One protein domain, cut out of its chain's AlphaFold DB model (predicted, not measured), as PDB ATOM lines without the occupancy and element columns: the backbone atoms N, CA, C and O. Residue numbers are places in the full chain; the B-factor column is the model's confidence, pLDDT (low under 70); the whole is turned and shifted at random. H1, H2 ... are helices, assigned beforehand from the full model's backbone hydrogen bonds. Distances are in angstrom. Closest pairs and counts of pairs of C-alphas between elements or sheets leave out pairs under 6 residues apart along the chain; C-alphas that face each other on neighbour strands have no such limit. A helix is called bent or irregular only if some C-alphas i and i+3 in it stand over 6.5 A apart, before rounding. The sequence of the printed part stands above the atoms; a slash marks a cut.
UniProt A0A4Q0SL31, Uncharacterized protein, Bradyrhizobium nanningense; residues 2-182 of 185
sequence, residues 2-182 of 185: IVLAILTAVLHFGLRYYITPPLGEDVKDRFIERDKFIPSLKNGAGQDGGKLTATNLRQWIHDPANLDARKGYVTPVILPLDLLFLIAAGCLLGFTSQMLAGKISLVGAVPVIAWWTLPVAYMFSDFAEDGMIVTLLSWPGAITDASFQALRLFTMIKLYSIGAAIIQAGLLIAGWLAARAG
ATOM      1  N   ILE A   2     -14.209 -20.659 -10.792       90.62
ATOM      2  CA  ILE A   2     -14.875 -21.974 -10.668       90.62
ATOM      3  C   ILE A   2     -13.856 -23.118 -10.595       90.62
ATOM      4  O   ILE A   2     -13.931 -23.939  -9.692       90.62
ATOM      5  N   VAL A   3     -12.850 -23.114 -11.479       93.75
ATOM      6  CA  VAL A   3     -11.769 -24.116 -11.466       93.75
ATOM      7  C   VAL A   3     -11.029 -24.143 -10.125       93.75
ATOM      8  O   VAL A   3     -10.834 -25.217  -9.576       93.75
ATOM      9  N   LEU A   4     -10.672 -22.977  -9.569       92.81
ATOM     10  CA  LEU A   4     -10.000 -22.890  -8.266       92.81
ATOM     11  C   LEU A   4     -10.895 -23.415  -7.139       92.81
ATOM     12  O   LEU A   4     -10.428 -24.186  -6.319       92.81
ATOM     13  N   ALA A   5     -12.185 -23.068  -7.134       91.38
ATOM     14  CA  ALA A   5     -13.130 -23.555  -6.130       91.38
ATOM     15  C   ALA A   5     -13.302 -25.081  -6.184       91.38
ATOM     16  O   ALA A   5     -13.262 -25.741  -5.148       91.38
ATOM     17  N   ILE A   6     -13.441 -25.644  -7.390       94.31
ATOM     18  CA  ILE A   6     -13.511 -27.095  -7.596       94.31
ATOM     19  C   ILE A   6     -12.211 -27.749  -7.132       94.31
ATOM     20  O   ILE A   6     -12.261 -28.716  -6.382       94.31
ATOM     21  N   LEU A   7     -11.057 -27.209  -7.528       94.12
ATOM     22  CA  LEU A   7      -9.754 -27.744  -7.148       94.12
ATOM     23  C   LEU A   7      -9.561 -27.724  -5.626       94.12
ATOM     24  O   LEU A   7      -9.217 -28.751  -5.050       94.12
ATOM     25  N   THR A   8      -9.847 -26.601  -4.962       93.38
ATOM     26  CA  THR A   8      -9.803 -26.480  -3.497       93.38
ATOM     27  C   THR A   8     -10.717 -27.508  -2.828       93.38
ATOM     28  O   THR A   8     -10.292 -28.170  -1.884       93.38
ATOM     29  N   ALA A   9     -11.946 -27.691  -3.322       93.38
ATOM     30  CA  ALA A   9     -12.885 -28.667  -2.771       93.38
ATOM     31  C   ALA A   9     -12.403 -30.112  -2.972       93.38
ATOM     32  O   ALA A   9     -12.383 -30.891  -2.021       93.38
ATOM     33  N   VAL A  10     -11.976 -30.465  -4.188       94.94
ATOM     34  CA  VAL A  10     -11.461 -31.802  -4.519       94.94
ATOM     35  C   VAL A  10     -10.228 -32.127  -3.689       94.94
ATOM     36  O   VAL A  10     -10.155 -33.221  -3.143       94.94
ATOM     37  N   LEU A  11      -9.288 -31.193  -3.535       92.88
ATOM     38  CA  LEU A  11      -8.099 -31.401  -2.710       92.88
ATOM     39  C   LEU A  11      -8.468 -31.552  -1.231       92.88
ATOM     40  O   LEU A  11      -8.011 -32.493  -0.591       92.88
ATOM     41  N   HIS A  12      -9.354 -30.701  -0.703       92.50
ATOM     42  CA  HIS A  12      -9.795 -30.780   0.691       92.50
ATOM     43  C   HIS A  12     -10.470 -32.119   1.020       92.50
ATOM     44  O   HIS A  12     -10.111 -32.787   1.992       92.50
ATOM     45  N   PHE A  13     -11.453 -32.521   0.211       93.25
ATOM     46  CA  PHE A  13     -12.204 -33.755   0.431       93.25
ATOM     47  C   PHE A  13     -11.402 -34.998   0.042       93.25
ATOM     48  O   PHE A  13     -11.457 -36.002   0.749       93.25
ATOM     49  N   GLY A  14     -10.619 -34.918  -1.033       91.81
ATOM     50  CA  GLY A  14      -9.700 -35.960  -1.484       91.81
ATOM     51  C   GLY A  14      -8.698 -36.332  -0.398       91.81
ATOM     52  O   GLY A  14      -8.606 -37.499  -0.014       91.81
ATOM     53  N   LEU A  15      -8.017 -35.328   0.164       90.56
ATOM     54  CA  LEU A  15      -7.088 -35.522   1.274       90.56
ATOM     55  C   LEU A  15      -7.777 -36.198   2.458       90.56
ATOM     56  O   LEU A  15      -7.338 -37.258   2.896       90.56
ATOM     57  N   ARG A  16      -8.889 -35.620   2.927       90.00
ATOM     58  CA  ARG A  16      -9.575 -36.054   4.149       90.00
ATOM     59  C   ARG A  16     -10.168 -37.460   4.073       90.00
ATOM     60  O   ARG A  16     -10.165 -38.163   5.078       90.00
ATOM     61  N   TYR A  17     -10.742 -37.837   2.934       92.62
ATOM     62  CA  TYR A  17     -11.534 -39.065   2.828       92.62
ATOM     63  C   TYR A  17     -10.830 -40.204   2.096       92.62
ATOM     64  O   TYR A  17     -11.231 -41.350   2.274       92.62
ATOM     65  N   TYR A  18      -9.792 -39.919   1.308       92.88
ATOM     66  CA  TYR A  18      -9.155 -40.933   0.466       92.88
ATOM     67  C   TYR A  18      -7.656 -41.089   0.726       92.88
ATOM     68  O   TYR A  18      -7.165 -42.212   0.699       92.88
ATOM     69  N   ILE A  19      -6.930 -39.998   0.992       92.12
ATOM     70  CA  ILE A  19      -5.461 -40.045   1.101       92.12
ATOM     71  C   ILE A  19      -4.986 -40.279   2.534       92.12
ATOM     72  O   ILE A  19      -4.124 -41.124   2.758       92.12
ATOM     73  N   THR A  20      -5.515 -39.536   3.506       91.00
ATOM     74  CA  THR A  20      -5.021 -39.593   4.886       91.00
ATOM     75  C   THR A  20      -5.544 -40.765   5.729       91.00
ATOM     76  O   THR A  20      -4.772 -41.238   6.561       91.00
ATOM     77  N   PRO A  21      -6.771 -41.310   5.547       91.88
ATOM     78  CA  PRO A  21      -7.260 -42.396   6.405       91.88
ATOM     79  C   PRO A  21      -6.390 -43.667   6.426       91.88
ATOM     80  O   PRO A  21      -6.182 -44.209   7.512       91.88
ATOM     81  N   PRO A  22      -5.823 -44.140   5.295       91.81
ATOM     82  CA  PRO A  22      -4.917 -45.293   5.299       91.81
ATOM     83  C   PRO A  22      -3.617 -45.080   6.090       91.81
ATOM     84  O   PRO A  22      -2.946 -46.052   6.416       91.81
ATOM     85  N   LEU A  23      -3.251 -43.828   6.387       90.62
ATOM     86  CA  LEU A  23      -2.008 -43.463   7.076       90.62
ATOM     87  C   LEU A  23      -2.157 -43.414   8.608       90.62
ATOM     88  O   LEU A  23      -1.193 -43.108   9.307       90.62
ATOM     89  N   GLY A  24      -3.350 -43.718   9.128       89.94
ATOM     90  CA  GLY A  24      -3.658 -43.729  10.557       89.94
ATOM     91  C   GLY A  24      -4.356 -42.457  11.049       89.94
ATOM     92  O   GLY A  24      -4.369 -41.422  10.382       89.94
ATOM     93  N   GLU A  25      -4.953 -42.548  12.241       87.81
ATOM     94  CA  GLU A  25      -5.779 -41.478  12.828       87.81
ATOM     95  C   GLU A  25      -4.992 -40.177  13.052       87.81
ATOM     96  O   GLU A  25      -5.497 -39.100  12.756       87.81
ATOM     97  N   ASP A  26      -3.724 -40.270  13.461       88.50
ATOM     98  CA  ASP A  26      -2.856 -39.104  13.664       88.50
ATOM     99  C   ASP A  26      -2.724 -38.261  12.378       88.50
ATOM    100  O   ASP A  26      -2.943 -37.044  12.370       88.50
ATOM    101  N   VAL A  27      -2.398 -38.909  11.255       89.38
ATOM    102  CA  VAL A  27      -2.233 -38.235   9.955       89.38
ATOM    103  C   VAL A  27      -3.578 -37.741   9.427       89.38
ATOM    104  O   VAL A  27      -3.671 -36.632   8.900       89.38
ATOM    105  N   LYS A  28      -4.636 -38.539   9.600       88.62
ATOM    106  CA  LYS A  28      -6.005 -38.202   9.202       88.62
ATOM    107  C   LYS A  28      -6.517 -36.930   9.867       88.62
ATOM    108  O   LYS A  28      -7.078 -36.076   9.175       88.62
ATOM    109  N   ASP A  29      -6.282 -36.785  11.164       86.00
ATOM    110  CA  ASP A  29      -6.729 -35.622  11.930       86.00
ATOM    111  C   ASP A  29      -5.788 -34.416  11.774       86.00
ATOM    112  O   ASP A  29      -6.137 -33.294  12.147       86.00
ATOM    113  N   ARG A  30      -4.637 -34.607  11.112       86.25
ATOM    114  CA  ARG A  30      -3.573 -33.603  10.956       86.25
ATOM    115  C   ARG A  30      -3.179 -33.030  12.315       86.25
ATOM    116  O   ARG A  30      -3.129 -31.814  12.506       86.25
ATOM    117  N   PHE A  31      -2.878 -33.924  13.257       89.75
ATOM    118  CA  PHE A  31      -2.739 -33.565  14.668       89.75
ATOM    119  C   PHE A  31      -1.703 -32.460  14.933       89.75
ATOM    120  O   PHE A  31      -1.904 -31.632  15.816       89.75
ATOM    121  N   ILE A  32      -0.620 -32.417  14.142       88.19
ATOM    122  CA  ILE A  32       0.459 -31.418  14.247       88.19
ATOM    123  C   ILE A  32      -0.066 -29.993  14.015       88.19
ATOM    124  O   ILE A  32       0.390 -29.049  14.661       88.19
ATOM    125  N   GLU A  33      -1.056 -29.846  13.140       84.31
ATOM    126  CA  GLU A  33      -1.594 -28.554  12.716       84.31
ATOM    127  C   GLU A  33      -2.895 -28.188  13.435       84.31
ATOM    128  O   GLU A  33      -3.155 -27.018  13.719       84.31
ATOM    129  N   ARG A  34      -3.754 -29.177  13.704       80.94
ATOM    130  CA  ARG A  34      -5.142 -28.939  14.134       80.94
ATOM    131  C   ARG A  34      -5.387 -29.250  15.594       80.94
ATOM    132  O   ARG A  34      -6.232 -28.605  16.219       80.94
ATOM    133  N   ASP A  35      -4.643 -30.198  16.146       80.50
ATOM    134  CA  ASP A  35      -4.953 -30.730  17.456       80.50
ATOM    135  C   ASP A  35      -4.072 -30.154  18.557       80.50
ATOM    136  O   ASP A  35      -2.999 -29.573  18.376       80.50
ATOM    137  N   LYS A  36      -4.592 -30.305  19.773       85.75
ATOM    138  CA  LYS A  36      -3.850 -30.048  21.008       85.75
ATOM    139  C   LYS A  36      -3.191 -31.318  21.546       85.75
ATOM    140  O   LYS A  36      -2.506 -31.241  22.563       85.75
ATOM    141  N   PHE A  37      -3.418 -32.464  20.904       89.00
ATOM    142  CA  PHE A  37      -3.027 -33.795  21.363       89.00
ATOM    143  C   PHE A  37      -2.624 -34.667  20.174       89.00
ATOM    144  O   PHE A  37      -3.080 -34.422  19.064       89.00
ATOM    145  N   ILE A  38      -1.808 -35.689  20.422       89.12
ATOM    146  CA  ILE A  38      -1.489 -36.750  19.463       89.12
ATOM    147  C   ILE A  38      -2.483 -37.898  19.714       89.12
ATOM    148  O   ILE A  38      -2.432 -38.478  20.806       89.12
ATOM    149  N   PRO A  39      -3.414 -38.205  18.786       87.19
ATOM    150  CA  PRO A  39      -4.473 -39.194  19.008       87.19
ATOM    151  C   PRO A  39      -3.969 -40.548  19.519       87.19
ATOM    152  O   PRO A  39      -4.502 -41.060  20.508       87.19
ATOM    153  N   SER A  40      -2.900 -41.083  18.927       87.31
ATOM    154  CA  SER A  40      -2.277 -42.347  19.340       87.31
ATOM    155  C   SER A  40      -1.717 -42.335  20.766       87.31
ATOM    156  O   SER A  40      -1.718 -43.371  21.428       87.31
ATOM    157  N   LEU A  41      -1.306 -41.174  21.286       87.19
ATOM    158  CA  LEU A  41      -0.727 -41.039  22.629       87.19
ATOM    159  C   LEU A  41      -1.744 -40.648  23.708       87.19
ATOM    160  O   LEU A  41      -1.410 -40.632  24.894       87.19
ATOM    161  N   LYS A  42      -2.984 -40.325  23.324       81.00
ATOM    162  CA  LYS A  42      -4.021 -39.815  24.235       81.00
ATOM    163  C   LYS A  42      -4.408 -40.815  25.330       81.00
ATOM    164  O   LYS A  42      -4.728 -40.407  26.443       81.00
ATOM    165  N   ASN A  43      -4.365 -42.112  25.020       70.44
ATOM    166  CA  ASN A  43      -4.831 -43.187  25.905       70.44
ATOM    167  C   ASN A  43      -3.706 -44.105  26.421       70.44
ATOM    168  O   ASN A  43      -3.988 -45.067  27.130       70.44
ATOM    169  N   GLY A  44      -2.442 -43.835  26.087       61.97
ATOM    170  CA  GLY A  44      -1.330 -44.699  26.474       61.97
ATOM    171  C   GLY A  44       0.026 -44.104  26.109       61.97
ATOM    172  O   GLY A  44       0.246 -43.693  24.978       61.97
ATOM    173  N   ALA A  45       0.935 -44.076  27.084       63.34
ATOM    174  CA  ALA A  45       2.355 -43.721  26.968       63.34
ATOM    175  C   ALA A  45       2.743 -42.257  26.664       63.34
ATOM    176  O   ALA A  45       3.924 -41.939  26.795       63.34
ATOM    177  N   GLY A  46       1.822 -41.353  26.314       65.00
ATOM    178  CA  GLY A  46       2.144 -39.929  26.145       65.00
ATOM    179  C   GLY A  46       2.364 -39.196  27.472       65.00
ATOM    180  O   GLY A  46       1.574 -39.349  28.407       65.00
ATOM    181  N   GLN A  47       3.381 -38.332  27.551       75.31
ATOM    182  CA  GLN A  47       3.499 -37.393  28.674       75.31
ATOM    183  C   GLN A  47       2.321 -36.405  28.662       75.31
ATOM    184  O   GLN A  47       1.744 -36.121  27.610       75.31
ATOM    185  N   ASP A  48       1.921 -35.893  29.828       81.94
ATOM    186  CA  ASP A  48       0.819 -34.925  29.975       81.94
ATOM    187  C   ASP A  48      -0.510 -35.330  29.296       81.94
ATOM    188  O   ASP A  48      -1.267 -34.474  28.829       81.94
ATOM    189  N   GLY A  49      -0.797 -36.634  29.210       82.38
ATOM    190  CA  GLY A  49      -2.009 -37.153  28.564       82.38
ATOM    191  C   GLY A  49      -1.994 -37.038  27.036       82.38
ATOM    192  O   GLY A  49      -3.042 -36.847  26.419       82.38
ATOM    193  N   GLY A  50      -0.806 -37.085  26.423       85.38
ATOM    194  CA  GLY A  50      -0.644 -37.063  24.969       85.38
ATOM    195  C   GLY A  50      -0.801 -35.678  24.341       85.38
ATOM    196  O   GLY A  50      -1.088 -35.585  23.151       85.38
ATOM    197  N   LYS A  51      -0.637 -34.589  25.108       89.56
ATOM    198  CA  LYS A  51      -0.639 -33.220  24.560       89.56
ATOM    199  C   LYS A  51       0.408 -33.067  23.462       89.56
ATOM    200  O   LYS A  51       1.501 -33.615  23.560       89.56
ATOM    201  N   LEU A  52       0.108 -32.276  22.441       90.12
ATOM    202  CA  LEU A  52       1.077 -31.944  21.408       90.12
ATOM    203  C   LEU A  52       2.144 -31.015  22.007       90.12
ATOM    204  O   LEU A  52       1.925 -29.815  22.172       90.12
ATOM    205  N   THR A  53       3.285 -31.598  22.360       91.12
ATOM    206  CA  THR A  53       4.479 -30.929  22.892       91.12
ATOM    207  C   THR A  53       5.703 -31.390  22.107       91.12
ATOM    208  O   THR A  53       5.656 -32.428  21.445       91.12
ATOM    209  N   ALA A  54       6.822 -30.663  22.199       90.62
ATOM    210  CA  ALA A  54       8.076 -31.076  21.566       90.62
ATOM    211  C   ALA A  54       8.506 -32.490  22.011       90.62
ATOM    212  O   ALA A  54       8.932 -33.297  21.186       90.62
ATOM    213  N   THR A  55       8.323 -32.816  23.295       91.25
ATOM    214  CA  THR A  55       8.646 -34.133  23.859       91.25
ATOM    215  C   THR A  55       7.771 -35.240  23.283       91.25
ATOM    216  O   THR A  55       8.300 -36.238  22.797       91.25
ATOM    217  N   ASN A  56       6.447 -35.060  23.277       92.25
ATOM    218  CA  ASN A  56       5.531 -36.075  22.750       92.25
ATOM    219  C   ASN A  56       5.647 -36.220  21.229       92.25
ATOM    220  O   ASN A  56       5.564 -37.330  20.715       92.25
ATOM    221  N   LEU A  57       5.907 -35.126  20.504       91.88
ATOM    222  CA  LEU A  57       6.192 -35.179  19.072       91.88
ATOM    223  C   LEU A  57       7.477 -35.970  18.805       91.88
ATOM    224  O   LEU A  57       7.497 -36.834  17.933       91.88
ATOM    225  N   ARG A  58       8.538 -35.727  19.585       92.25
ATOM    226  CA  ARG A  58       9.785 -36.492  19.496       92.25
ATOM    227  C   ARG A  58       9.547 -37.976  19.792       92.25
ATOM    228  O   ARG A  58      10.035 -38.816  19.044       92.25
ATOM    229  N   GLN A  59       8.780 -38.297  20.834       91.62
ATOM    230  CA  GLN A  59       8.403 -39.674  21.161       91.62
ATOM    231  C   GLN A  59       7.670 -40.346  19.996       91.62
ATOM    232  O   GLN A  59       8.085 -41.415  19.558       91.62
ATOM    233  N   TRP A  60       6.636 -39.697  19.455       93.06
ATOM    234  CA  TRP A  60       5.869 -40.205  18.317       93.06
ATOM    235  C   TRP A  60       6.753 -40.435  17.086       93.06
ATOM    236  O   TRP A  60       6.625 -41.451  16.408       93.06
ATOM    237  N   ILE A  61       7.697 -39.524  16.828       93.25
ATOM    238  CA  ILE A  61       8.627 -39.612  15.700       93.25
ATOM    239  C   ILE A  61       9.602 -40.786  15.844       93.25
ATOM    240  O   ILE A  61       9.920 -41.430  14.844       93.25
ATOM    241  N   HIS A  62      10.102 -41.057  17.051       91.88
ATOM    242  CA  HIS A  62      11.061 -42.140  17.287       91.88
ATOM    243  C   HIS A  62      10.431 -43.530  17.351       91.88
ATOM    244  O   HIS A  62      11.171 -44.510  17.286       91.88
ATOM    245  N   ASP A  63       9.108 -43.623  17.449       91.75
ATOM    246  CA  ASP A  63       8.407 -44.898  17.394       91.75
ATOM    247  C   ASP A  63       8.470 -45.488  15.966       91.75
ATOM    248  O   ASP A  63       7.950 -44.883  15.020       91.75
ATOM    249  N   PRO A  64       9.089 -46.672  15.775       90.94
ATOM    250  CA  PRO A  64       9.160 -47.326  14.472       90.94
ATOM    251  C   PRO A  64       7.789 -47.647  13.869       90.94
ATOM    252  O   PRO A  64       7.674 -47.691  12.643       90.94
ATOM    253  N   ALA A  65       6.751 -47.837  14.692       91.19
ATOM    254  CA  ALA A  65       5.392 -48.102  14.220       91.19
ATOM    255  C   ALA A  65       4.808 -46.922  13.422       91.19
ATOM    256  O   ALA A  65       3.949 -47.119  12.566       91.19
ATOM    257  N   ASN A  66       5.321 -45.707  13.643       92.00
ATOM    258  CA  ASN A  66       4.856 -44.490  12.979       92.00
ATOM    259  C   ASN A  66       5.653 -44.148  11.712       92.00
ATOM    260  O   ASN A  66       5.428 -43.097  11.112       92.00
ATOM    261  N   LEU A  67       6.598 -44.993  11.277       91.56
ATOM    262  CA  LEU A  67       7.465 -44.686  10.135       91.56
ATOM    263  C   LEU A  67       6.675 -44.438   8.840       91.56
ATOM    264  O   LEU A  67       6.950 -43.466   8.132       91.56
ATOM    265  N   ASP A  68       5.701 -45.294   8.536       91.75
ATOM    266  CA  ASP A  68       4.895 -45.166   7.319       91.75
ATOM    267  C   ASP A  68       3.936 -43.976   7.406       91.75
ATOM    268  O   ASP A  68       3.817 -43.215   6.446       91.75
ATOM    269  N   ALA A  69       3.351 -43.739   8.584       92.25
ATOM    270  CA  ALA A  69       2.538 -42.558   8.860       92.25
ATOM    271  C   ALA A  69       3.340 -41.262   8.641       92.25
ATOM    272  O   ALA A  69       2.883 -40.364   7.939       92.25
ATOM    273  N   ARG A  70       4.574 -41.183   9.160       93.06
ATOM    274  CA  ARG A  70       5.491 -40.044   8.960       93.06
ATOM    275  C   ARG A  70       5.799 -39.798   7.491       93.06
ATOM    276  O   ARG A  70       5.719 -38.660   7.033       93.06
ATOM    277  N   LYS A  71       6.175 -40.852   6.762       92.81
ATOM    278  CA  LYS A  71       6.483 -40.753   5.331       92.81
ATOM    279  C   LYS A  71       5.257 -40.300   4.547       92.81
ATOM    280  O   LYS A  71       5.384 -39.370   3.764       92.81
ATOM    281  N   GLY A  72       4.094 -40.889   4.827       91.81
ATOM    282  CA  GLY A  72       2.809 -40.524   4.232       91.81
ATOM    283  C   GLY A  72       2.404 -39.072   4.495       91.81
ATOM    284  O   GLY A  72       1.889 -38.400   3.603       91.81
ATOM    285  N   TYR A  73       2.686 -38.573   5.703       91.94
ATOM    286  CA  TYR A  73       2.463 -37.176   6.082       91.94
ATOM    287  C   TYR A  73       3.314 -36.231   5.221       91.94
ATOM    288  O   TYR A  73       2.809 -35.258   4.672       91.94
ATOM    289  N   VAL A  74       4.604 -36.528   5.040       93.38
ATOM    290  CA  VAL A  74       5.478 -35.712   4.177       93.38
ATOM    291  C   VAL A  74       5.080 -35.851   2.706       93.38
ATOM    292  O   VAL A  74       4.995 -34.858   1.986       93.38
ATOM    293  N   THR A  75       4.817 -37.074   2.245       93.00
ATOM    294  CA  THR A  75       4.434 -37.376   0.864       93.00
ATOM    295  C   THR A  75       3.450 -38.549   0.837       93.00
ATOM    296  O   THR A  75       3.806 -39.640   1.281       93.00
ATOM    297  N   PRO A  76       2.235 -38.380   0.276       90.44
ATOM    298  CA  PRO A  76       1.835 -37.303  -0.636       90.44
ATOM    299  C   PRO A  76       1.119 -36.105   0.020       90.44
ATOM    300  O   PRO A  76       0.697 -35.208  -0.709       90.44
ATOM    301  N   VAL A  77       0.910 -36.105   1.346       90.88
ATOM    302  CA  VAL A  77       0.006 -35.144   2.013       90.88
ATOM    303  C   VAL A  77       0.547 -33.715   1.948       90.88
ATOM    304  O   VAL A  77      -0.030 -32.906   1.224       90.88
ATOM    305  N   ILE A  78       1.666 -33.412   2.615       89.69
ATOM    306  CA  ILE A  78       2.240 -32.056   2.564       89.69
ATOM    307  C   ILE A  78       2.756 -31.758   1.150       89.69
ATOM    308  O   ILE A  78       2.376 -30.780   0.503       89.69
ATOM    309  N   LEU A  79       3.597 -32.652   0.623       91.06
ATOM    310  CA  LEU A  79       4.119 -32.558  -0.733       91.06
ATOM    311  C   LEU A  79       3.555 -33.696  -1.592       91.06
ATOM    312  O   LEU A  79       3.826 -34.856  -1.281       91.06
ATOM    313  N   PRO A  80       2.840 -33.419  -2.700       92.56
ATOM    314  CA  PRO A  80       2.545 -32.104  -3.287       92.56
ATOM    315  C   PRO A  80       1.155 -31.538  -2.938       92.56
ATOM    316  O   PRO A  80       0.818 -30.449  -3.407       92.56
ATOM    317  N   LEU A  81       0.305 -32.289  -2.232       93.00
ATOM    318  CA  LEU A  81      -1.133 -32.010  -2.198       93.00
ATOM    319  C   LEU A  81      -1.489 -30.757  -1.391       93.00
ATOM    320  O   LEU A  81      -2.297 -29.964  -1.880       93.00
ATOM    321  N   ASP A  82      -0.884 -30.540  -0.223       91.38
ATOM    322  CA  ASP A  82      -1.119 -29.315   0.551       91.38
ATOM    323  C   ASP A  82      -0.585 -28.084  -0.179       91.38
ATOM    324  O   ASP A  82      -1.292 -27.086  -0.259       91.38
ATOM    325  N   LEU A  83       0.569 -28.169  -0.851       93.56
ATOM    326  CA  LEU A  83       1.068 -27.058  -1.673       93.56
ATOM    327  C   LEU A  83       0.091 -26.682  -2.803       93.56
ATOM    328  O   LEU A  83      -0.147 -25.501  -3.072       93.56
ATOM    329  N   LEU A  84      -0.505 -27.676  -3.469       95.25
ATOM    330  CA  LEU A  84      -1.536 -27.432  -4.480       95.25
ATOM    331  C   LEU A  84      -2.797 -26.820  -3.863       95.25
ATOM    332  O   LEU A  84      -3.383 -25.904  -4.448       95.25
ATOM    333  N   PHE A  85      -3.211 -27.307  -2.692       94.88
ATOM    334  CA  PHE A  85      -4.364 -26.777  -1.969       94.88
ATOM    335  C   PHE A  85      -4.127 -25.324  -1.561       94.88
ATOM    336  O   PHE A  85      -5.000 -24.486  -1.779       94.88
ATOM    337  N   LEU A  86      -2.937 -25.021  -1.053       96.19
ATOM    338  CA  LEU A  86      -2.504 -23.709  -0.614       96.19
ATOM    339  C   LEU A  86      -2.596 -22.675  -1.730       96.19
ATOM    340  O   LEU A  86      -3.241 -21.635  -1.576       96.19
ATOM    341  N   ILE A  87      -2.001 -22.989  -2.884       96.00
ATOM    342  CA  ILE A  87      -2.046 -22.125  -4.065       96.00
ATOM    343  C   ILE A  87      -3.499 -21.946  -4.515       96.00
ATOM    344  O   ILE A  87      -3.944 -20.821  -4.747       96.00
ATOM    345  N   ALA A  88      -4.269 -23.035  -4.602       96.75
ATOM    346  CA  ALA A  88      -5.658 -22.976  -5.044       96.75
ATOM    347  C   ALA A  88      -6.526 -22.112  -4.114       96.75
ATOM    348  O   ALA A  88      -7.239 -21.225  -4.589       96.75
ATOM    349  N   ALA A  89      -6.442 -22.337  -2.800       96.06
ATOM    350  CA  ALA A  89      -7.216 -21.637  -1.780       96.06
ATOM    351  C   ALA A  89      -6.805 -20.163  -1.653       96.06
ATOM    352  O   ALA A  89      -7.666 -19.280  -1.667       96.06
ATOM    353  N   GLY A  90      -5.501 -19.877  -1.594       97.19
ATOM    354  CA  GLY A  90      -4.979 -18.513  -1.524       97.19
ATOM    355  C   GLY A  90      -5.370 -17.690  -2.752       97.19
ATOM    356  O   GLY A  90      -5.938 -16.601  -2.620       97.19
ATOM    357  N   CYS A  91      -5.177 -18.235  -3.957       97.56
ATOM    358  CA  CYS A  91      -5.616 -17.577  -5.186       97.56
ATOM    359  C   CYS A  91      -7.138 -17.410  -5.238       97.56
ATOM    360  O   CYS A  91      -7.618 -16.354  -5.650       97.56
ATOM    361  N   LEU A  92      -7.915 -18.412  -4.814       97.19
ATOM    362  CA  LEU A  92      -9.374 -18.314  -4.773       97.19
ATOM    363  C   LEU A  92      -9.820 -17.132  -3.904       97.19
ATOM    364  O   LEU A  92     -10.650 -16.339  -4.346       97.19
ATOM    365  N   LEU A  93      -9.264 -16.980  -2.703       97.00
ATOM    366  CA  LEU A  93      -9.622 -15.900  -1.782       97.00
ATOM    367  C   LEU A  93      -9.206 -14.523  -2.315       97.00
ATOM    368  O   LEU A  93     -10.021 -13.593  -2.303       97.00
ATOM    369  N   GLY A  94      -7.982 -14.398  -2.837       97.25
ATOM    370  CA  GLY A  94      -7.466 -13.147  -3.401       97.25
ATOM    371  C   GLY A  94      -8.254 -12.684  -4.625       97.25
ATOM    372  O   GLY A  94      -8.789 -11.574  -4.638       97.25
ATOM    373  N   PHE A  95      -8.425 -13.557  -5.621       97.19
ATOM    374  CA  PHE A  95      -9.181 -13.215  -6.827       97.19
ATOM    375  C   PHE A  95     -10.669 -12.987  -6.545       97.19
ATOM    376  O   PHE A  95     -11.254 -12.086  -7.145       97.19
ATOM    377  N   THR A  96     -11.294 -13.754  -5.638       95.88
ATOM    378  CA  THR A  96     -12.698 -13.512  -5.243       95.88
ATOM    379  C   THR A  96     -12.842 -12.124  -4.641       95.88
ATOM    380  O   THR A  96     -13.717 -11.366  -5.061       95.88
ATOM    381  N   SER A  97     -11.962 -11.776  -3.700       96.44
ATOM    382  CA  SER A  97     -11.997 -10.482  -3.020       96.44
ATOM    383  C   SER A  97     -11.802  -9.334  -4.007       96.44
ATOM    384  O   SER A  97     -12.635  -8.436  -4.079       96.44
ATOM    385  N   GLN A  98     -10.764  -9.401  -4.844       96.38
ATOM    386  CA  GLN A  98     -10.495  -8.377  -5.853       96.38
ATOM    387  C   GLN A  98     -11.656  -8.223  -6.848       96.38
ATOM    388  O   GLN A  98     -12.070  -7.106  -7.156       96.38
ATOM    389  N   MET A  99     -12.201  -9.336  -7.350       95.38
ATOM    390  CA  MET A  99     -13.305  -9.314  -8.312       95.38
ATOM    391  C   MET A  99     -14.570  -8.691  -7.711       95.38
ATOM    392  O   MET A  99     -15.260  -7.943  -8.398       95.38
ATOM    393  N   LEU A 100     -14.906  -9.020  -6.461       94.75
ATOM    394  CA  LEU A 100     -16.091  -8.478  -5.794       94.75
ATOM    395  C   LEU A 100     -15.906  -7.011  -5.413       94.75
ATOM    396  O   LEU A 100     -16.817  -6.221  -5.640       94.75
ATOM    397  N   ALA A 101     -14.729  -6.633  -4.911       94.31
ATOM    398  CA  ALA A 101     -14.412  -5.246  -4.591       94.31
ATOM    399  C   ALA A 101     -14.557  -4.334  -5.817       94.31
ATOM    400  O   ALA A 101     -15.169  -3.276  -5.721       94.31
ATOM    401  N   GLY A 102     -14.105  -4.780  -6.995       92.88
ATOM    402  CA  GLY A 102     -14.279  -4.034  -8.247       92.88
ATOM    403  C   GLY A 102     -15.737  -3.847  -8.692       92.88
ATOM    404  O   GLY A 102     -16.001  -3.049  -9.586       92.88
ATOM    405  N   LYS A 103     -16.696  -4.563  -8.086       92.31
ATOM    406  CA  LYS A 103     -18.140  -4.417  -8.348       92.31
ATOM    407  C   LYS A 103     -18.861  -3.545  -7.319       92.31
ATOM    408  O   LYS A 103     -20.063  -3.345  -7.460       92.31
ATOM    409  N   ILE A 104     -18.162  -3.074  -6.289       92.62
ATOM    410  CA  ILE A 104     -18.717  -2.263  -5.206       92.62
ATOM    411  C   ILE A 104     -18.044  -0.893  -5.278       92.62
ATOM    412  O   ILE A 104     -16.858  -0.766  -4.984       92.62
ATOM    413  N   SER A 105     -18.799   0.136  -5.657       89.06
ATOM    414  CA  SER A 105     -18.332   1.525  -5.809       89.06
ATOM    415  C   SER A 105     -17.525   2.022  -4.597       89.06
ATOM    416  O   SER A 105     -16.422   2.538  -4.766       89.06
ATOM    417  N   LEU A 106     -18.029   1.776  -3.379       88.38
ATOM    418  CA  LEU A 106     -17.434   2.216  -2.112       88.38
ATOM    419  C   LEU A 106     -15.994   1.727  -1.897       88.38
ATOM    420  O   LEU A 106     -15.180   2.445  -1.321       88.38
ATOM    421  N   VAL A 107     -15.678   0.505  -2.333       92.00
ATOM    422  CA  VAL A 107     -14.370  -0.129  -2.083       92.00
ATOM    423  C   VAL A 107     -13.580  -0.406  -3.363       92.00
ATOM    424  O   VAL A 107     -12.442  -0.861  -3.291       92.00
ATOM    425  N   GLY A 108     -14.135  -0.097  -4.535       89.75
ATOM    426  CA  GLY A 108     -13.494  -0.340  -5.828       89.75
ATOM    427  C   GLY A 108     -12.220   0.480  -6.054       89.75
ATOM    428  O   GLY A 108     -11.361   0.064  -6.826       89.75
ATOM    429  N   ALA A 109     -12.064   1.607  -5.351       92.50
ATOM    430  CA  ALA A 109     -10.854   2.433  -5.385       92.50
ATOM    431  C   ALA A 109      -9.736   1.936  -4.446       92.50
ATOM    432  O   ALA A 109      -8.615   2.442  -4.502       92.50
ATOM    433  N   VAL A 110     -10.021   0.964  -3.570       94.50
ATOM    434  CA  VAL A 110      -9.017   0.409  -2.655       94.50
ATOM    435  C   VAL A 110      -7.955  -0.344  -3.470       94.50
ATOM    436  O   VAL A 110      -8.311  -1.176  -4.312       94.50
ATOM    437  N   PRO A 111      -6.651  -0.104  -3.222       95.75
ATOM    438  CA  PRO A 111      -5.575  -0.753  -3.959       95.75
ATOM    439  C   PRO A 111      -5.676  -2.278  -3.942       95.75
ATOM    440  O   PRO A 111      -5.931  -2.880  -2.899       95.75
ATOM    441  N   VAL A 112      -5.373  -2.910  -5.083       94.19
ATOM    442  CA  VAL A 112      -5.439  -4.375  -5.251       94.19
ATOM    443  C   VAL A 112      -4.676  -5.119  -4.154       94.19
ATOM    444  O   VAL A 112      -5.147  -6.146  -3.674       94.19
ATOM    445  N   ILE A 113      -3.537  -4.574  -3.716       95.81
ATOM    446  CA  ILE A 113      -2.707  -5.187  -2.676       95.81
ATOM    447  C   ILE A 113      -3.473  -5.425  -1.370       95.81
ATOM    448  O   ILE A 113      -3.268  -6.464  -0.752       95.81
ATOM    449  N   ALA A 114      -4.413  -4.551  -0.993       95.44
ATOM    450  CA  ALA A 114      -5.187  -4.703   0.239       95.44
ATOM    451  C   ALA A 114      -6.003  -6.005   0.249       95.44
ATOM    452  O   ALA A 114      -6.078  -6.682   1.272       95.44
ATOM    453  N   TRP A 115      -6.545  -6.399  -0.908       95.62
ATOM    454  CA  TRP A 115      -7.329  -7.627  -1.063       95.62
ATOM    455  C   TRP A 115      -6.469  -8.892  -1.046       95.62
ATOM    456  O   TRP A 115      -6.975  -9.973  -0.739       95.62
ATOM    457  N   TRP A 116      -5.177  -8.752  -1.354       97.56
ATOM    458  CA  TRP A 116      -4.205  -9.841  -1.414       97.56
ATOM    459  C   TRP A 116      -3.363  -9.992  -0.148       97.56
ATOM    460  O   TRP A 116      -2.811 -11.070   0.054       97.56
ATOM    461  N   THR A 117      -3.304  -8.990   0.734       97.31
ATOM    462  CA  THR A 117      -2.509  -9.045   1.973       97.31
ATOM    463  C   THR A 117      -2.828 -10.288   2.805       97.31
ATOM    464  O   THR A 117      -1.916 -11.031   3.162       97.31
ATOM    465  N   LEU A 118      -4.108 -10.555   3.090       97.44
ATOM    466  CA  LEU A 118      -4.506 -11.703   3.916       97.44
ATOM    467  C   LEU A 118      -4.268 -13.053   3.212       97.44
ATOM    468  O   LEU A 118      -3.640 -13.915   3.828       97.44
ATOM    469  N   PRO A 119      -4.671 -13.256   1.938       97.31
ATOM    470  CA  PRO A 119      -4.316 -14.466   1.195       97.31
ATOM    471  C   PRO A 119      -2.810 -14.730   1.102       97.31
ATOM    472  O   PRO A 119      -2.388 -15.874   1.234       97.31
ATOM    473  N   VAL A 120      -1.990 -13.697   0.885       97.88
ATOM    474  CA  VAL A 120      -0.529 -13.841   0.799       97.88
ATOM    475  C   VAL A 120       0.072 -14.162   2.163       97.88
ATOM    476  O   VAL A 120       0.924 -15.041   2.242       97.88
ATOM    477  N   ALA A 121      -0.390 -13.510   3.235       97.62
ATOM    478  CA  ALA A 121       0.031 -13.841   4.594       97.62
ATOM    479  C   ALA A 121      -0.293 -15.303   4.937       97.62
ATOM    480  O   ALA A 121       0.577 -16.011   5.437       97.62
ATOM    481  N   TYR A 122      -1.498 -15.764   4.580       97.62
ATOM    482  CA  TYR A 122      -1.902 -17.166   4.680       97.62
ATOM    483  C   TYR A 122      -0.940 -18.080   3.917       97.62
ATOM    484  O   TYR A 122      -0.315 -18.937   4.540       97.62
ATOM    485  N   MET A 123      -0.750 -17.836   2.615       97.94
ATOM    486  CA  MET A 123       0.126 -18.645   1.763       97.94
ATOM    487  C   MET A 123       1.552 -18.737   2.299       97.94
ATOM    488  O   MET A 123       2.131 -19.816   2.361       97.94
ATOM    489  N   PHE A 124       2.115 -17.610   2.723       97.94
ATOM    490  CA  PHE A 124       3.464 -17.576   3.265       97.94
ATOM    491  C   PHE A 124       3.575 -18.344   4.586       97.94
ATOM    492  O   PHE A 124       4.504 -19.130   4.762       97.94
ATOM    493  N   SER A 125       2.632 -18.136   5.510       97.25
ATOM    494  CA  SER A 125       2.655 -18.807   6.815       97.25
ATOM    495  C   SER A 125       2.448 -20.318   6.723       97.25
ATOM    496  O   SER A 125       3.148 -21.041   7.421       97.25
ATOM    497  N   ASP A 126       1.563 -20.792   5.843       95.81
ATOM    498  CA  ASP A 126       1.330 -22.225   5.617       95.81
ATOM    499  C   ASP A 126       2.540 -22.876   4.944       95.81
ATOM    500  O   ASP A 126       3.009 -23.908   5.399       95.81
ATOM    501  N   PHE A 127       3.143 -22.222   3.945       96.94
ATOM    502  CA  PHE A 127       4.368 -22.727   3.324       96.94
ATOM    503  C   PHE A 127       5.522 -22.854   4.334       96.94
ATOM    504  O   PHE A 127       6.266 -23.837   4.322       96.94
ATOM    505  N   ALA A 128       5.677 -21.864   5.222       97.06
ATOM    506  CA  ALA A 128       6.670 -21.913   6.290       97.06
ATOM    507  C   ALA A 128       6.357 -23.020   7.309       97.06
ATOM    508  O   ALA A 128       7.258 -23.764   7.695       97.06
ATOM    509  N   GLU A 129       5.094 -23.156   7.716       95.75
ATOM    510  CA  GLU A 129       4.628 -24.217   8.610       95.75
ATOM    511  C   GLU A 129       4.888 -25.607   8.025       95.75
ATOM    512  O   GLU A 129       5.550 -26.417   8.670       95.75
ATOM    513  N   ASP A 130       4.454 -25.862   6.794       95.25
ATOM    514  CA  ASP A 130       4.645 -27.126   6.084       95.25
ATOM    515  C   ASP A 130       6.128 -27.467   5.951       95.25
ATOM    516  O   ASP A 130       6.551 -28.586   6.255       95.25
ATOM    517  N   GLY A 131       6.954 -26.485   5.578       95.94
ATOM    518  CA  GLY A 131       8.405 -26.639   5.535       95.94
ATOM    519  C   GLY A 131       8.989 -27.027   6.896       95.94
ATOM    520  O   GLY A 131       9.866 -27.897   6.977       95.94
ATOM    521  N   MET A 132       8.480 -26.444   7.983       95.56
ATOM    522  CA  MET A 132       8.873 -26.819   9.340       95.56
ATOM    523  C   MET A 132       8.403 -28.223   9.707       95.56
ATOM    524  O   MET A 132       9.205 -28.984  10.241       95.56
ATOM    525  N   ILE A 133       7.163 -28.608   9.401       94.94
ATOM    526  CA  ILE A 133       6.658 -29.960   9.670       94.94
ATOM    527  C   ILE A 133       7.513 -30.986   8.928       94.94
ATOM    528  O   ILE A 133       8.022 -31.914   9.552       94.94
ATOM    529  N   VAL A 134       7.764 -30.786   7.632       95.31
ATOM    530  CA  VAL A 134       8.640 -31.659   6.836       95.31
ATOM    531  C   VAL A 134      10.030 -31.748   7.457       95.31
ATOM    532  O   VAL A 134      10.569 -32.849   7.588       95.31
ATOM    533  N   THR A 135      10.597 -30.623   7.893       94.88
ATOM    534  CA  THR A 135      11.916 -30.587   8.540       94.88
ATOM    535  C   THR A 135      11.919 -31.372   9.850       94.88
ATOM    536  O   THR A 135      12.784 -32.222  10.042       94.88
ATOM    537  N   LEU A 136      10.946 -31.144  10.734       93.94
ATOM    538  CA  LEU A 136      10.854 -31.814  12.035       93.94
ATOM    539  C   LEU A 136      10.576 -33.314  11.887       93.94
ATOM    540  O   LEU A 136      11.145 -34.122  12.621       93.94
ATOM    541  N   LEU A 137       9.744 -33.697  10.914       93.31
ATOM    542  CA  LEU A 137       9.450 -35.092  10.601       93.31
ATOM    543  C   LEU A 137      10.621 -35.803   9.923       93.31
ATOM    544  O   LEU A 137      10.755 -37.011  10.103       93.31
ATOM    545  N   SER A 138      11.462 -35.105   9.161       91.50
ATOM    546  CA  SER A 138      12.601 -35.710   8.449       91.50
ATOM    547  C   SER A 138      13.878 -35.717   9.286       91.50
ATOM    548  O   SER A 138      14.672 -36.653   9.194       91.50
ATOM    549  N   TRP A 139      14.061 -34.712  10.142       92.12
ATOM    550  CA  TRP A 139      15.237 -34.542  10.983       92.12
ATOM    551  C   TRP A 139      14.839 -34.336  12.454       92.12
ATOM    552  O   TRP A 139      14.712 -33.204  12.920       92.12
ATOM    553  N   PRO A 140      14.713 -35.425  13.237       85.25
ATOM    554  CA  PRO A 140      14.266 -35.347  14.633       85.25
ATOM    555  C   PRO A 140      15.181 -34.509  15.540       85.25
ATOM    556  O   PRO A 140      14.735 -33.975  16.554       85.25
ATOM    557  N   GLY A 141      16.457 -34.357  15.165       89.31
ATOM    558  CA  GLY A 141      17.411 -33.491  15.865       89.31
ATOM    559  C   GLY A 141      17.053 -32.001  15.806       89.31
ATOM    560  O   GLY A 141      17.490 -31.245  16.668       89.31
ATOM    561  N   ALA A 142      16.224 -31.584  14.845       92.56
ATOM    562  CA  ALA A 142      15.728 -30.215  14.745       92.56
ATOM    563  C   ALA A 142      14.609 -29.904  15.755       92.56
ATOM    564  O   ALA A 142      14.278 -28.735  15.944       92.56
ATOM    565  N   ILE A 143      14.029 -30.917  16.415       92.75
ATOM    566  CA  ILE A 143      12.955 -30.728  17.395       92.75
ATOM    567  C   ILE A 143      13.542 -30.097  18.654       92.75
ATOM    568  O   ILE A 143      14.156 -30.771  19.478       92.75
ATOM    569  N   THR A 144      13.316 -28.803  18.815       93.44
ATOM    570  CA  THR A 144      13.653 -28.001  19.990       93.44
ATOM    571  C   THR A 144      12.408 -27.246  20.451       93.44
ATOM    572  O   THR A 144      11.435 -27.130  19.702       93.44
ATOM    573  N   ASP A 145      12.424 -26.685  21.659       90.50
ATOM    574  CA  ASP A 145      11.312 -25.838  22.108       90.50
ATOM    575  C   ASP A 145      11.143 -24.611  21.205       90.50
ATOM    576  O   ASP A 145      10.020 -24.230  20.886       90.50
ATOM    577  N   ALA A 146      12.252 -24.044  20.719       93.69
ATOM    578  CA  ALA A 146      12.237 -22.908  19.804       93.69
ATOM    579  C   ALA A 146      11.599 -23.262  18.452       93.69
ATOM    580  O   ALA A 146      10.712 -22.549  17.985       93.69
ATOM    581  N   SER A 147      11.994 -24.383  17.836       94.56
ATOM    582  CA  SER A 147      11.394 -24.825  16.571       94.56
ATOM    583  C   SER A 147       9.922 -25.198  16.747       94.56
ATOM    584  O   SER A 147       9.106 -24.924  15.874       94.56
ATOM    585  N   PHE A 148       9.550 -25.790  17.883       92.06
ATOM    586  CA  PHE A 148       8.159 -26.118  18.169       92.06
ATOM    587  C   PHE A 148       7.309 -24.856  18.394       92.06
ATOM    588  O   PHE A 148       6.210 -24.753  17.858       92.06
ATOM    589  N   GLN A 149       7.817 -23.857  19.118       93.31
ATOM    590  CA  GLN A 149       7.143 -22.562  19.275       93.31
ATOM    591  C   GLN A 149       6.986 -21.830  17.941       93.31
ATOM    592  O   GLN A 149       5.911 -21.299  17.666       93.31
ATOM    593  N   ALA A 150       8.022 -21.833  17.100       95.19
ATOM    594  CA  ALA A 150       7.954 -21.252  15.765       95.19
ATOM    595  C   ALA A 150       6.911 -21.965  14.885       95.19
ATOM    596  O   ALA A 150       6.099 -21.285  14.261       95.19
ATOM    597  N   LEU A 151       6.837 -23.303  14.923       94.69
ATOM    598  CA  LEU A 151       5.773 -24.062  14.257       94.69
ATOM    599  C   LEU A 151       4.386 -23.581  14.716       94.69
ATOM    600  O   LEU A 151       3.558 -23.207  13.892       94.69
ATOM    601  N   ARG A 152       4.154 -23.502  16.034       93.44
ATOM    602  CA  ARG A 152       2.875 -23.039  16.601       93.44
ATOM    603  C   ARG A 152       2.540 -21.601  16.212       93.44
ATOM    604  O   ARG A 152       1.366 -21.287  16.012       93.44
ATOM    605  N   LEU A 153       3.545 -20.732  16.122       95.31
ATOM    606  CA  LEU A 153       3.381 -19.356  15.670       95.31
ATOM    607  C   LEU A 153       2.918 -19.312  14.209       95.31
ATOM    608  O   LEU A 153       1.949 -18.612  13.916       95.31
ATOM    609  N   PHE A 154       3.545 -20.080  13.314       96.50
ATOM    610  CA  PHE A 154       3.116 -20.149  11.915       96.50
ATOM    611  C   PHE A 154       1.710 -20.729  11.771       96.50
ATOM    612  O   PHE A 154       0.885 -20.091  11.119       96.50
ATOM    613  N   THR A 155       1.382 -21.817  12.479       94.50
ATOM    614  CA  THR A 155       0.014 -22.366  12.523       94.50
ATOM    615  C   THR A 155      -1.003 -21.310  12.957       94.50
ATOM    616  O   THR A 155      -2.077 -21.171  12.374       94.50
ATOM    617  N   MET A 156      -0.674 -20.515  13.976       94.75
ATOM    618  CA  MET A 156      -1.554 -19.456  14.463       94.75
ATOM    619  C   MET A 156      -1.744 -18.344  13.418       94.75
ATOM    620  O   MET A 156      -2.878 -17.938  13.157       94.75
ATOM    621  N   ILE A 157      -0.658 -17.865  12.800       96.19
ATOM    622  CA  ILE A 157      -0.712 -16.844  11.741       96.19
ATOM    623  C   ILE A 157      -1.535 -17.361  10.560       96.19
ATOM    624  O   ILE A 157      -2.404 -16.639  10.068       96.19
ATOM    625  N   LYS A 158      -1.328 -18.616  10.155       95.06
ATOM    626  CA  LYS A 158      -2.096 -19.296   9.113       95.06
ATOM    627  C   LYS A 158      -3.587 -19.275   9.409       95.06
ATOM    628  O   LYS A 158      -4.371 -18.819   8.580       95.06
ATOM    629  N   LEU A 159      -3.988 -19.737  10.593       94.06
ATOM    630  CA  LEU A 159      -5.398 -19.833  10.971       94.06
ATOM    631  C   LEU A 159      -6.075 -18.460  11.035       94.06
ATOM    632  O   LEU A 159      -7.201 -18.303  10.555       94.06
ATOM    633  N   TYR A 160      -5.398 -17.448  11.582       96.62
ATOM    634  CA  TYR A 160      -5.961 -16.099  11.634       96.62
ATOM    635  C   TYR A 160      -6.024 -15.435  10.261       96.62
ATOM    636  O   TYR A 160      -7.031 -14.803   9.944       96.62
ATOM    637  N   SER A 161      -4.994 -15.591   9.430       97.62
ATOM    638  CA  SER A 161      -4.963 -14.997   8.091       97.62
ATOM    639  C   SER A 161      -5.997 -15.625   7.158       97.62
ATOM    640  O   SER A 161      -6.732 -14.882   6.505       97.62
ATOM    641  N   ILE A 162      -6.146 -16.958   7.144       96.69
ATOM    642  CA  ILE A 162      -7.193 -17.616   6.348       96.69
ATOM    643  C   ILE A 162      -8.591 -17.269   6.867       96.69
ATOM    644  O   ILE A 162      -9.478 -16.963   6.071       96.69
ATOM    645  N   GLY A 163      -8.791 -17.234   8.190       96.75
ATOM    646  CA  GLY A 163     -10.061 -16.839   8.797       96.75
ATOM    647  C   GLY A 163     -10.451 -15.407   8.429       96.75
ATOM    648  O   GLY A 163     -11.570 -15.161   7.979       96.75
ATOM    649  N   ALA A 164      -9.509 -14.469   8.533       97.75
ATOM    650  CA  ALA A 164      -9.719 -13.082   8.137       97.75
ATOM    651  C   ALA A 164      -9.975 -12.943   6.626       97.75
ATOM    652  O   ALA A 164     -10.859 -12.188   6.230       97.75
ATOM    653  N   ALA A 165      -9.264 -13.696   5.777       97.25
ATOM    654  CA  ALA A 165      -9.487 -13.694   4.331       97.25
ATOM    655  C   ALA A 165     -10.885 -14.223   3.957       97.25
ATOM    656  O   ALA A 165     -11.540 -13.662   3.077       97.25
ATOM    657  N   ILE A 166     -11.371 -15.262   4.646       97.25
ATOM    658  CA  ILE A 166     -12.737 -15.781   4.479       97.25
ATOM    659  C   ILE A 166     -13.769 -14.729   4.899       97.25
ATOM    660  O   ILE A 166     -14.724 -14.489   4.160       97.25
ATOM    661  N   ILE A 167     -13.571 -14.067   6.045       97.88
ATOM    662  CA  ILE A 167     -14.457 -12.988   6.510       97.88
ATOM    663  C   ILE A 167     -14.472 -11.834   5.501       97.88
ATOM    664  O   ILE A 167     -15.548 -11.378   5.124       97.88
ATOM    665  N   GLN A 168     -13.306 -11.404   5.012       96.69
ATOM    666  CA  GLN A 168     -13.188 -10.371   3.980       96.69
ATOM    667  C   GLN A 168     -13.995 -10.743   2.730       96.69
ATOM    668  O   GLN A 168     -14.808  -9.945   2.263       96.69
ATOM    669  N   ALA A 169     -13.816 -11.959   2.205       95.75
ATOM    670  CA  ALA A 169     -14.569 -12.431   1.050       95.75
ATOM    671  C   ALA A 169     -16.082 -12.466   1.333       95.75
ATOM    672  O   ALA A 169     -16.869 -12.018   0.502       95.75
ATOM    673  N   GLY A 170     -16.497 -12.929   2.516       96.12
ATOM    674  CA  GLY A 170     -17.898 -12.955   2.941       96.12
ATOM    675  C   GLY A 170     -18.535 -11.564   3.020       96.12
ATOM    676  O   GLY A 170     -19.636 -11.363   2.509       96.12
ATOM    677  N   LEU A 171     -17.826 -10.584   3.587       95.94
ATOM    678  CA  LEU A 171     -18.276  -9.190   3.648       95.94
ATOM    679  C   LEU A 171     -18.413  -8.578   2.251       95.94
ATOM    680  O   LEU A 171     -19.388  -7.880   1.984       95.94
ATOM    681  N   LEU A 172     -17.486  -8.877   1.341       95.81
ATOM    682  CA  LEU A 172     -17.568  -8.426  -0.049       95.81
ATOM    683  C   LEU A 172     -18.732  -9.086  -0.802       95.81
ATOM    684  O   LEU A 172     -19.396  -8.422  -1.593       95.81
ATOM    685  N   ILE A 173     -19.029 -10.362  -0.541       95.31
ATOM    686  CA  ILE A 173     -20.222 -11.025  -1.090       95.31
ATOM    687  C   ILE A 173     -21.487 -10.322  -0.587       95.31
ATOM    688  O   ILE A 173     -22.347  -9.965  -1.392       95.31
ATOM    689  N   ALA A 174     -21.590 -10.091   0.725       94.56
ATOM    690  CA  ALA A 174     -22.739  -9.423   1.330       94.56
ATOM    691  C   ALA A 174     -22.913  -7.991   0.801       94.56
ATOM    692  O   ALA A 174     -24.016  -7.612   0.411       94.56
ATOM    693  N   GLY A 175     -21.824  -7.222   0.713       94.44
ATOM    694  CA  GLY A 175     -21.823  -5.874   0.148       94.44
ATOM    695  C   GLY A 175     -22.250  -5.863  -1.319       94.44
ATOM    696  O   GLY A 175     -23.104  -5.077  -1.713       94.44
ATOM    697  N   TRP A 176     -21.744  -6.789  -2.133       93.94
ATOM    698  CA  TRP A 176     -22.165  -6.897  -3.529       93.94
ATOM    699  C   TRP A 176     -23.662  -7.221  -3.667       93.94
ATOM    700  O   TRP A 176     -24.348  -6.617  -4.494       93.94
ATOM    701  N   LEU A 177     -24.193  -8.134  -2.848       93.88
ATOM    702  CA  LEU A 177     -25.627  -8.445  -2.830       93.88
ATOM    703  C   LEU A 177     -26.466  -7.238  -2.394       93.88
ATOM    704  O   LEU A 177     -27.481  -6.943  -3.024       93.88
ATOM    705  N   ALA A 178     -26.023  -6.511  -1.366       92.25
ATOM    706  CA  ALA A 178     -26.686  -5.302  -0.888       92.25
ATOM    707  C   ALA A 178     -26.702  -4.194  -1.954       92.25
ATOM    708  O   ALA A 178     -27.737  -3.561  -2.157       92.25
ATOM    709  N   ALA A 179     -25.600  -4.017  -2.690       89.88
ATOM    710  CA  ALA A 179     -25.523  -3.077  -3.805       89.88
ATOM    711  C   ALA A 179     -26.505  -3.444  -4.927       89.88
ATOM    712  O   ALA A 179     -27.221  -2.588  -5.440       89.88
ATOM    713  N   ARG A 180     -26.629  -4.736  -5.269       90.69
ATOM    714  CA  ARG A 180     -27.618  -5.185  -6.269       90.69
ATOM    715  C   ARG A 180     -29.063  -5.014  -5.819       90.69
ATOM    716  O   ARG A 180     -29.925  -4.819  -6.668       90.69
ATOM    717  N   ALA A 181     -29.324  -5.108  -4.521       91.25
ATOM    718  CA  ALA A 181     -30.644  -4.877  -3.948       91.25
ATOM    719  C   ALA A 181     -30.969  -3.380  -3.755       91.25
ATOM    720  O   ALA A 181     -32.077  -3.057  -3.339       91.25
ATOM    721  N   GLY A 182     -30.032  -2.473  -4.063       85.94
ATOM    722  CA  GLY A 182     -30.222  -1.026  -3.937       85.94
ATOM    723  C   GLY A 182     -30.094  -0.490  -2.508       85.94
ATOM    724  O   GLY A 182     -30.476   0.649  -2.258       85.94
TER     725      GLY A 182
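AT A GLANCE: This is residues 2 to 182 of the 185 residues of an uncharacterized protein of Bradyrhizobium nanningense (UniProt A0A4Q0SL31). Three long helices, H5, H7 and H8, make an elongated up-and-down bundle, each running against the one before it, and H1 packs along H5. At the end where H5 begins and H7 ends, the short helices H2, H3 and H4 and the loop of residues 35 to 53 gather as a head; at the other end little H6 sits in the turn from H5 to H7. The printed part has 181 residues with eight named helices, H1 to H8 in chain order, and no named strand; its class is all helix. It is only just compact, close to loose, with a radius of gyration of the C-alphas of 19.0 A, and spans 62 by 33 by 25 A.

IN THESE COORDINATES: Find C-alpha 2 at (-14.875, -21.974, -10.668); from there H1 runs through residues 2 to 19, 23.5 A long, with a kink of 25 degrees near residue 13. It is neither bent nor irregular, but only just: C-alphas 16 and 19 are 6.5 A apart. Next come H2, residues 25 to 29, 6.0 A, and H3, residues 31 to 34, 5.2 A. Past residues 35 to 53, which hold no named element, H4 takes residues 54 to 62 over 12.2 A. Look for C-alpha 64 at (9.160, -47.326, 14.472), where H5, the longest helix by residues, begins; it runs to residue 101, 51.9 A away, with a kink of 37 degrees near residue 79. H5 is irregular, with C-alphas 65 and 68 standing 7.5 A apart. H6 is residues 105 to 108, 5.2 A. H7, residues 112 to 138, is 38.7 A long, has a kink of 33 degrees near residue 119 and is irregular too, with C-alphas 115 and 118 at 7.0 A. H8, residues 145 to 180, covers 52.4 A and ends at C-alpha 180, (-27.618, -5.185, -6.269).

HOW THE PARTS SIT: Start at the hub, H5, which touches five helices. H7 touches it at a shallow tilt of 3 degrees, opposite ways; look at the closest C-alphas, those of Gly 90 and Pro 119, 4.9 A apart. H8 touches H7 at a shallow tilt of 30 degrees, opposite ways, closest at the C-alphas of Tyr 122 and Lys 158, 4.9 A; the two form a helical hairpin. H8 touches H5 with residues 165 to 176 alone, the same way at a shallow tilt of 32 degrees, closest at C-alphas 97 and 169, 5.2 A. H1 touches H5 at residues 76 to 92 of H5 alone, opposite ways at a shallow tilt of 19 degrees, with C-alphas 4 and 88 closest at 5.4 A. H1 is apart from H7 and from H8. H2 touches H5, closest at C-alphas 27 and 73, 6.2 A. H4 and H5 only just touch, and only at the corner, with 3 pairs of C-alphas within 8 A, the closest those of Trp 60 and Asn 66 at 6.9 A. H3 is close to but not clearly touching H8, with C-alphas 33 and 155 at 6.4 A. H6 and H8 are near each other. In the backbones of H1, H2, H4 and H8 every O i to N i+4 pair is within hydrogen-bond range, against 27 of 34 in H5 and 21 of 23 in H7; H3 and H6 are too short for such a pair.

THE WHOLE: The two C-alphas farthest apart are those of Pro 64 and Gly 182, at 63.5 A. The printed part has no cut. The link from H3 to H4, 19 residues, is long; that from H7 to H8 is short but not tight, and the others are tight. The mean pLDDT of the printed part is 92.1; look for low confidence at residues 44 to 46, which are under 70.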